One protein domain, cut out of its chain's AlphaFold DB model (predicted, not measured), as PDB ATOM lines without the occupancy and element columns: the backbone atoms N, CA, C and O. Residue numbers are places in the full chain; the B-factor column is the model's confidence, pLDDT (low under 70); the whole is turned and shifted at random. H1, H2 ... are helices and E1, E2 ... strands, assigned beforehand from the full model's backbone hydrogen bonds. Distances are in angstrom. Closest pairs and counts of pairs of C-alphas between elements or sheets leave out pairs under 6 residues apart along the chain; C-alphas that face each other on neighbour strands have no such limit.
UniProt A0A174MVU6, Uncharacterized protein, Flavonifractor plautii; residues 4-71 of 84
ATOM      1  N   LYS A   4      22.031   8.958 130.099       86.31
ATOM      2  CA  LYS A   4      21.256  10.144 130.497       86.31
ATOM      3  C   LYS A   4      20.364   9.933 131.730       86.31
ATOM      4  O   LYS A   4      19.884  10.911 132.290       86.31
ATOM      5  N   ASP A   5      20.107   8.681 132.118       90.25
ATOM      6  CA  ASP A   5      19.290   8.348 133.293       90.25
ATOM      7  C   ASP A   5      20.101   8.431 134.598       90.25
ATOM      8  O   ASP A   5      19.538   8.313 135.688       90.25
ATOM      9  N   TYR A   6      21.416   8.649 134.499       91.31
ATOM     10  CA  TYR A   6      22.350   8.694 135.616       91.31
ATOM     11  C   TYR A   6      23.172   9.981 135.584       91.31
ATOM     12  O   TYR A   6      23.331  10.620 134.547       91.31
ATOM     13  N   THR A   7      23.702  10.354 136.739       90.94
ATOM     14  CA  THR A   7      24.660  11.448 136.864       90.94
ATOM     15  C   THR A   7      25.683  11.136 137.951       90.94
ATOM     16  O   THR A   7      25.440  10.285 138.811       90.94
ATOM     17  N   VAL A   8      26.831  11.805 137.895       89.81
ATOM     18  CA  VAL A   8      27.879  11.720 138.912       89.81
ATOM     19  C   VAL A   8      27.732  12.914 139.846       89.81
ATOM     20  O   VAL A   8      27.761  14.062 139.410       89.81
ATOM     21  N   GLU A   9      27.577  12.641 141.137       87.69
ATOM     22  CA  GLU A   9      27.491  13.658 142.183       87.69
ATOM     23  C   GLU A   9      28.545  13.421 143.254       87.69
ATOM     24  O   GLU A   9      28.957  12.292 143.517       87.69
ATOM     25  N   PHE A  10      28.945  14.487 143.937       87.12
ATOM     26  CA  PHE A  10      29.829  14.378 145.088       87.12
ATOM     27  C   PHE A  10      29.033  14.099 146.368       87.12
ATOM     28  O   PHE A  10      28.117  14.844 146.725       87.12
ATOM     29  N   CYS A  11      29.411  13.056 147.105       87.62
ATOM     30  CA  CYS A  11      28.881  12.763 148.430       87.62
ATOM     31  C   CYS A  11      29.707  13.496 149.505       87.62
ATOM     32  O   CYS A  11      30.827  13.075 149.802       87.62
ATOM     33  N   PRO A  12      29.175  14.538 150.172       84.50
ATOM     34  CA  PRO A  12      29.942  15.320 151.146       84.50
ATOM     35  C   PRO A  12      30.242  14.573 152.454       84.50
ATOM     36  O   PRO A  12      31.096  15.009 153.219       84.50
ATOM     37  N   TRP A  13      29.559  13.456 152.730       87.19
ATOM     38  CA  TRP A  13      29.799  12.642 153.930       87.19
ATOM     39  C   TRP A  13      30.912  11.611 153.741       87.19
ATOM     40  O   TRP A  13      31.626  11.306 154.693       87.19
ATOM     41  N   CYS A  14      31.040  11.064 152.533       89.38
ATOM     42  CA  CYS A  14      32.060  10.068 152.195       89.38
ATOM     43  C   CYS A  14      33.255  10.672 151.449       89.38
ATOM     44  O   CYS A  14      34.271  10.002 151.297       89.38
ATOM     45  N   CYS A  15      33.147  11.936 151.032       89.25
ATOM     46  CA  CYS A  15      34.155  12.666 150.270       89.25
ATOM     47  C   CYS A  15      34.548  11.969 148.958       89.25
ATOM     48  O   CYS A  15      35.723  11.930 148.600       89.25
ATOM     49  N   GLU A  16      33.562  11.428 148.246       89.75
ATOM     50  CA  GLU A  16      33.765  10.685 147.001       89.75
ATOM     51  C   GLU A  16      32.701  11.036 145.955       89.75
ATOM     52  O   GLU A  16      31.587  11.444 146.294       89.75
ATOM     53  N   GLU A  17      33.066  10.887 144.683       89.88
ATOM     54  CA  GLU A  17      32.146  10.992 143.553       89.88
ATOM     55  C   GLU A  17      31.404   9.674 143.363       89.88
ATOM     56  O   GLU A  17      31.990   8.592 143.427       89.88
ATOM     57  N   VAL A  18      30.098   9.765 143.149       90.81
ATOM     58  CA  VAL A  18      29.205   8.612 143.144       90.81
ATOM     59  C   VAL A  18      28.196   8.747 142.018       90.81
ATOM     60  O   VAL A  18      27.682   9.830 141.745       90.81
ATOM     61  N   VAL A  19      27.881   7.627 141.375       92.00
ATOM     62  CA  VAL A  19      26.811   7.579 140.378       92.00
ATOM     63  C   VAL A  19      25.470   7.503 141.104       92.00
ATOM     64  O   VAL A  19      25.284   6.681 142.004       92.00
ATOM     65  N   ILE A  20      24.520   8.339 140.698       92.31
ATOM     66  CA  ILE A  20      23.126   8.309 141.146       92.31
ATOM     67  C   ILE A  20      22.181   8.439 139.950       92.31
ATOM     68  O   ILE A  20      22.610   8.712 138.830       92.31
ATOM     69  N   HIS A  21      20.880   8.267 140.174       92.50
ATOM     70  CA  HIS A  21      19.882   8.544 139.143       92.50
ATOM     71  C   HIS A  21      19.815  10.049 138.842       92.50
ATOM     72  O   HIS A  21      19.751  10.862 139.763       92.50
ATOM     73  N   ALA A  22      19.759  10.416 137.559       90.12
ATOM     74  CA  ALA A  22      19.576  11.798 137.099       90.12
ATOM     75  C   ALA A  22      18.169  12.349 137.406       90.12
ATOM     76  O   ALA A  22      17.924  13.553 137.318       90.12
ATOM     77  N   ALA A  23      17.233  11.473 137.777       90.06
ATOM     78  CA  ALA A  23      15.889  11.832 138.197       90.06
ATOM     79  C   ALA A  23      15.587  11.295 139.600       90.06
ATOM     80  O   ALA A  23      15.801  10.117 139.876       90.06
ATOM     81  N   GLY A  24      15.016  12.141 140.460       89.12
ATOM     82  CA  GLY A  24      14.670  11.781 141.838       89.12
ATOM     83  C   GLY A  24      15.859  11.807 142.803       89.12
ATOM     84  O   GLY A  24      16.965  12.191 142.448       89.12
ATOM     85  N   ILE A  25      15.614  11.425 144.056       89.75
ATOM     86  CA  ILE A  25      16.600  11.453 145.142       89.75
ATOM     87  C   ILE A  25      17.041  10.031 145.449       89.75
ATOM     88  O   ILE A  25      16.207   9.197 145.811       89.75
ATOM     89  N   THR A  26      18.343   9.782 145.330       91.50
ATOM     90  CA  THR A  26      18.948   8.456 145.489       91.50
ATOM     91  C   THR A  26      19.635   8.345 146.842       91.50
ATOM     92  O   THR A  26      20.387   9.230 147.238       91.50
ATOM     93  N   ALA A  27      19.394   7.251 147.565       90.81
ATOM     94  CA  ALA A  27      20.182   6.929 148.751       90.81
ATOM     95  C   ALA A  27      21.566   6.439 148.324       90.81
ATOM     96  O   ALA A  27      21.664   5.467 147.570       90.81
ATOM     97  N   TYR A  28      22.628   7.074 148.817       88.88
ATOM     98  CA  TYR A  28      23.977   6.607 148.525       88.88
ATOM     99  C   TYR A  28      24.233   5.245 149.198       88.88
ATOM    100  O   TYR A  28      24.080   5.164 150.418       88.88
ATOM    101  N   PRO A  29      24.637   4.179 148.475       85.25
ATOM    102  CA  PRO A  29      24.762   2.844 149.065       85.25
ATOM    103  C   PRO A  29      25.727   2.744 150.254       85.25
ATOM    104  O   PRO A  29      25.472   1.958 151.165       85.25
ATOM    105  N   SER A  30      26.800   3.543 150.286       86.19
ATOM    106  CA  SER A  30      27.829   3.420 151.329       86.19
ATOM    107  C   SER A  30      27.455   4.105 152.647       86.19
ATOM    108  O   SER A  30      27.778   3.580 153.710       86.19
ATOM    109  N   CYS A  31      26.766   5.256 152.620       88.25
ATOM    110  CA  CYS A  31      26.382   5.981 153.849       88.25
ATOM    111  C   CYS A  31      24.874   6.122 154.078       88.25
ATOM    112  O   CYS A  31      24.457   6.625 155.121       88.25
ATOM    113  N   GLY A  32      24.045   5.709 153.118       87.31
ATOM    114  CA  GLY A  32      22.586   5.784 153.183       87.31
ATOM    115  C   GLY A  32      22.011   7.201 153.108       87.31
ATOM    116  O   GLY A  32      20.797   7.365 153.212       87.31
ATOM    117  N   LYS A  33      22.849   8.234 152.945       89.25
ATOM    118  CA  LYS A  33      22.387   9.623 152.878       89.25
ATOM    119  C   LYS A  33      21.704   9.902 151.534       89.25
ATOM    120  O   LYS A  33      22.155   9.389 150.507       89.25
ATOM    121  N   PRO A  34      20.629  10.706 151.525       89.25
ATOM    122  CA  PRO A  34      19.972  11.117 150.292       89.25
ATOM    123  C   PRO A  34      20.867  12.070 149.492       89.25
ATOM    124  O   PRO A  34      21.364  13.067 150.018       89.25
ATOM    125  N   LEU A  35      21.028  11.778 148.206       88.75
ATOM    126  CA  LEU A  35      21.720  12.609 147.229       88.75
ATOM    127  C   LEU A  35      20.741  13.039 146.141       88.75
ATOM    128  O   LEU A  35      20.000  12.224 145.582       88.75
ATOM    129  N   ALA A  36      20.733  14.340 145.869       88.25
ATOM    130  CA  ALA A  36      19.996  14.926 144.762       88.25
ATOM    131  C   ALA A  36      20.928  15.075 143.546       88.25
ATOM    132  O   ALA A  36      22.105  15.376 143.746       88.25
ATOM    133  N   PRO A  37      20.416  14.919 142.314       88.25
ATOM    134  CA  PRO A  37      21.175  15.117 141.082       88.25
ATOM    135  C   PRO A  37      21.342  16.614 140.803       88.25
ATOM    136  O   PRO A  37      20.714  17.180 139.909       88.25
ATOM    137  N   CYS A  38      22.139  17.287 141.633       81.06
ATOM    138  CA  CYS A  38      22.353  18.727 141.579       81.06
ATOM    139  C   CYS A  38      22.925  19.175 140.232       81.06
ATOM    140  O   CYS A  38      22.500  20.215 139.734       81.06
ATOM    141  N   SER A  39      23.796  18.375 139.610       80.44
ATOM    142  CA  SER A  39      24.355  18.623 138.271       80.44
ATOM    143  C   SER A  39      23.291  18.825 137.189       80.44
ATOM    144  O   SER A  39      23.508  19.600 136.261       80.44
ATOM    145  N   VAL A  40      22.113  18.207 137.331       82.88
ATOM    146  CA  VAL A  40      20.980  18.361 136.396       82.88
ATOM    147  C   VAL A  40      20.357  19.755 136.486       82.88
ATOM    148  O   VAL A  40      19.721  20.224 135.544       82.88
ATOM    149  N   CYS A  41      20.529  20.429 137.620       79.12
ATOM    150  CA  CYS A  41      19.989  21.755 137.884       79.12
ATOM    151  C   CYS A  41      21.091  22.800 138.092       79.12
ATOM    152  O   CYS A  41      20.785  23.882 138.587       79.12
ATOM    153  N   CYS A  42      22.349  22.499 137.761       76.81
ATOM    154  CA  CYS A  42      23.440  23.466 137.845       76.81
ATOM    155  C   CYS A  42      23.412  24.429 136.649       76.81
ATOM    156  O   CYS A  42      23.240  24.013 135.504       76.81
ATOM    157  N   ASP A  43      23.607  25.717 136.915       74.81
ATOM    158  CA  ASP A  43      23.844  26.739 135.902       74.81
ATOM    159  C   ASP A  43      25.318  26.756 135.448       74.81
ATOM    160  O   ASP A  43      26.180  26.047 135.974       74.81
ATOM    161  N   THR A  44      25.629  27.603 134.464       75.44
ATOM    162  CA  THR A  44      26.981  27.755 133.895       75.44
ATOM    163  C   THR A  44      28.040  28.203 134.917       75.44
ATOM    164  O   THR A  44      29.234  28.084 134.649       75.44
ATOM    165  N   TYR A  45      27.632  28.724 136.074       73.94
ATOM    166  CA  TYR A  45      28.507  29.194 137.149       73.94
ATOM    167  C   TYR A  45      28.596  28.202 138.320       73.94
ATOM    168  O   TYR A  45      29.248  28.503 139.320       73.94
ATOM    169  N   GLY A  46      27.978  27.020 138.200       68.19
ATOM    170  CA  GLY A  46      27.931  26.003 139.252       68.19
ATOM    171  C   GLY A  46      26.939  26.321 140.376       68.19
ATOM    172  O   GLY A  46      26.966  25.662 141.415       68.19
ATOM    173  N   GLY A  47      26.080  27.328 140.193       70.19
ATOM    174  CA  GLY A  47      24.951  27.616 141.073       70.19
ATOM    175  C   GLY A  47      23.762  26.721 140.744       70.19
ATOM    176  O   GLY A  47      23.656  26.204 139.637       70.19
ATOM    177  N   CYS A  48      22.843  26.519 141.688       75.88
ATOM    178  CA  CYS A  48      21.612  25.812 141.360       75.88
ATOM    179  C   CYS A  48      20.602  26.761 140.704       75.88
ATOM    180  O   CYS A  48      20.222  27.773 141.291       75.88
ATOM    181  N   GLN A  49      20.147  26.405 139.507       73.06
ATOM    182  CA  GLN A  49      19.127  27.129 138.770       73.06
ATOM    183  C   GLN A  49      17.771  27.035 139.482       73.06
ATOM    184  O   GLN A  49      17.292  25.946 139.808       73.06
ATOM    185  N   GLU A  50      17.113  28.179 139.676       73.00
ATOM    186  CA  GLU A  50      15.748  28.236 140.197       73.00
ATOM    187  C   GLU A  50      14.704  28.227 139.060       73.00
ATOM    188  O   GLU A  50      14.873  28.943 138.069       73.00
ATOM    189  N   PRO A  51      13.598  27.461 139.182       72.00
ATOM    190  CA  PRO A  51      13.273  26.540 140.272       72.00
ATOM    191  C   PRO A  51      13.929  25.160 140.086       72.00
ATOM    192  O   PRO A  51      13.695  24.478 139.088       72.00
ATOM    193  N   CYS A  52      14.680  24.703 141.090       77.56
ATOM    194  CA  CYS A  52      15.195  23.337 141.125       77.56
ATOM    195  C   CYS A  52      14.167  22.403 141.785       77.56
ATOM    196  O   CYS A  52      13.833  22.611 142.957       77.56
ATOM    197  N   PRO A  53      13.700  21.341 141.098       78.25
ATOM    198  CA  PRO A  53      12.702  20.417 141.641       78.25
ATOM    199  C   PRO A  53      13.211  19.640 142.859       78.25
ATOM    200  O   PRO A  53      12.415  19.101 143.626       78.25
ATOM    201  N   TYR A  54      14.529  19.596 143.058       78.38
ATOM    202  CA  TYR A  54      15.156  18.906 144.176       78.38
ATOM    203  C   TYR A  54      15.475  19.825 145.352       78.38
ATOM    204  O   TYR A  54      15.956  19.323 146.363       78.38
ATOM    205  N   GLY A  55      15.211  21.135 145.268       67.56
ATOM    206  CA  GLY A  55      15.387  22.079 146.378       67.56
ATOM    207  C   GLY A  55      16.845  22.234 146.822       67.56
ATOM    208  O   GLY A  55      17.221  21.798 147.914       67.56
ATOM    209  N   CYS A  56      17.690  22.825 145.976       65.06
ATOM    210  CA  CYS A  56      19.092  23.125 146.303       65.06
ATOM    211  C   CYS A  56      19.299  24.561 146.818       65.06
ATOM    212  O   CYS A  56      20.404  25.084 146.745       65.06
ATOM    213  N   THR A  57      18.258  25.204 147.353       59.16
ATOM    214  CA  THR A  57      18.237  26.623 147.760       59.16
ATOM    215  C   THR A  57      19.078  26.953 149.004       59.16
ATOM    216  O   THR A  57      18.896  27.998 149.616       59.16
ATOM    217  N   GLY A  58      20.008  26.085 149.420       53.66
ATOM    218  CA  GLY A  58      20.876  26.317 150.585       53.66
ATOM    219  C   GLY A  58      20.159  26.311 151.945       53.66
ATOM    220  O   GLY A  58      20.819  26.340 152.982       53.66
ATOM    221  N   GLU A  59      18.829  26.218 151.968       52.25
ATOM    222  CA  GLU A  59      18.036  26.118 153.190       52.25
ATOM    223  C   GLU A  59      18.093  24.675 153.703       52.25
ATOM    224  O   GLU A  59      17.570  23.726 153.114       52.25
ATOM    225  N   GLY A  60      18.878  24.501 154.765       53.97
ATOM    226  CA  GLY A  60      19.353  23.216 155.245       53.97
ATOM    227  C   GLY A  60      18.240  22.245 155.618       53.97
ATOM    228  O   GLY A  60      17.598  22.390 156.649       53.97
ATOM    229  N   ALA A  61      18.110  21.195 154.811       60.09
ATOM    230  CA  ALA A  61      17.695  19.860 155.238       60.09
ATOM    231  C   ALA A  61      17.976  18.831 154.126       60.09
ATOM    232  O   ALA A  61      17.127  17.997 153.822       60.09
ATOM    233  N   HIS A  62      19.154  18.873 153.481       64.94
ATOM    234  CA  HIS A  62      19.522  17.854 152.481       64.94
ATOM    235  C   HIS A  62      19.393  16.435 153.044       64.94
ATOM    236  O   HIS A  62      18.891  15.555 152.361       64.94
ATOM    237  N   GLU A  63      19.720  16.254 154.323       67.06
ATOM    238  CA  GLU A  63      19.624  14.978 155.034       67.06
ATOM    239  C   GLU A  63      18.196  14.473 155.269       67.06
ATOM    240  O   GLU A  63      18.020  13.287 155.531       67.06
ATOM    241  N   GLN A  64      17.184  15.345 155.202       71.75
ATOM    242  CA  GLN A  64      15.783  14.983 155.458       71.75
ATOM    243  C   GLN A  64      14.992  14.780 154.164       71.75
ATOM    244  O   GLN A  64      13.792  14.503 154.210       71.75
ATOM    245  N   LYS A  65      15.638  14.930 153.003       77.06
ATOM    246  CA  LYS A  65      14.965  14.727 151.726       77.06
ATOM    247  C   LYS A  65      14.561  13.255 151.585       77.06
ATOM    248  O   LYS A  65      15.410  12.378 151.764       77.06
ATOM    249  N   PRO A  66      13.289  12.962 151.266       83.56
ATOM    250  CA  PRO A  66      12.849  11.590 151.088       83.56
ATOM    251  C   PRO A  66      13.550  10.988 149.872       83.56
ATOM    252  O   PRO A  66      13.620  11.606 148.813       83.56
ATOM    253  N   VAL A  67      14.049   9.767 150.025       87.69
ATOM    254  CA  VAL A  67      14.555   8.969 148.907       87.69
ATOM    255  C   VAL A  67      13.356   8.584 148.042       87.69
ATOM    256  O   VAL A  67      12.382   8.027 148.547       87.69
ATOM    257  N   THR A  68      13.407   8.908 146.752       90.44
ATOM    258  CA  THR A  68      12.294   8.680 145.812       90.44
ATOM    259  C   THR A  68      12.633   7.669 144.726       90.44
ATOM    260  O   THR A  68      11.765   7.328 143.926       90.44
ATOM    261  N   THR A  69      13.882   7.210 144.665       90.50
ATOM    262  CA  THR A  69      14.355   6.230 143.686       90.50
ATOM    263  C   THR A  69      14.722   4.911 144.360       90.50
ATOM    264  O   THR A  69      15.009   4.878 145.562       90.50
ATOM    265  N   PRO A  70      14.704   3.794 143.611       87.88
ATOM    266  CA  PRO A  70      15.297   2.559 144.099       87.88
ATOM    267  C   PRO A  70      16.804   2.746 144.367       87.88
ATOM    268  O   PRO A  70      17.441   3.603 143.749       87.88
ATOM    269  N   PRO A  71      17.398   1.937 145.263       87.38
ATOM    270  CA  PRO A  71      18.843   1.922 145.455       87.38
ATOM    271  C   PRO A  71      19.566   1.634 144.136       87.38
ATOM    272  O   PRO A  71      19.193   0.699 143.426       87.38
TER     273      PRO A  71
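This is residues 4 to 71 of the 84 residues of an uncharacterized protein of Flavonifractor plautii (UniProt A0A174MVU6). The model has little regular structure: one antiparallel hairpin of strands, E1 and E2, with a single helical turn, H1, near E1 and long loops making up the rest. Along the chain E1, E2 and H1 hold only 16 of the 68 printed residues, a mixed class. The whole is compact, with a radius of gyration of the C-alphas of 11.2 A, and rounded, spanning 29 by 27 by 23 A.

E1, residues 6 to 11, and E2, residues 16 to 21, form a hairpin at 145 degrees; N 9 and O 18 are 2.9 A apart, within hydrogen-bond range. The closest C-alphas of E1 and H1, residues 38 to 41, are those of Glu 9 and Ser 39, 7.1 A apart. H1 is too short for an O i to N i+4 pair; its one O i to N i+3 pair is within range. Residues 26 to 27 pair with 34 to 35, antiparallel.

E1 starts at C-alpha 6 (22.350, 8.694, 135.616) and is 14.9 A long; E2 is 16.1 A. H1, 5.3 A, ends at C-alpha 41 (19.989, 21.755, 137.884).

The printed part has no cut. The link E1 to E2 is tight, E2 to H1 long. Residues 46 and 55 to 63 have pLDDT under 70.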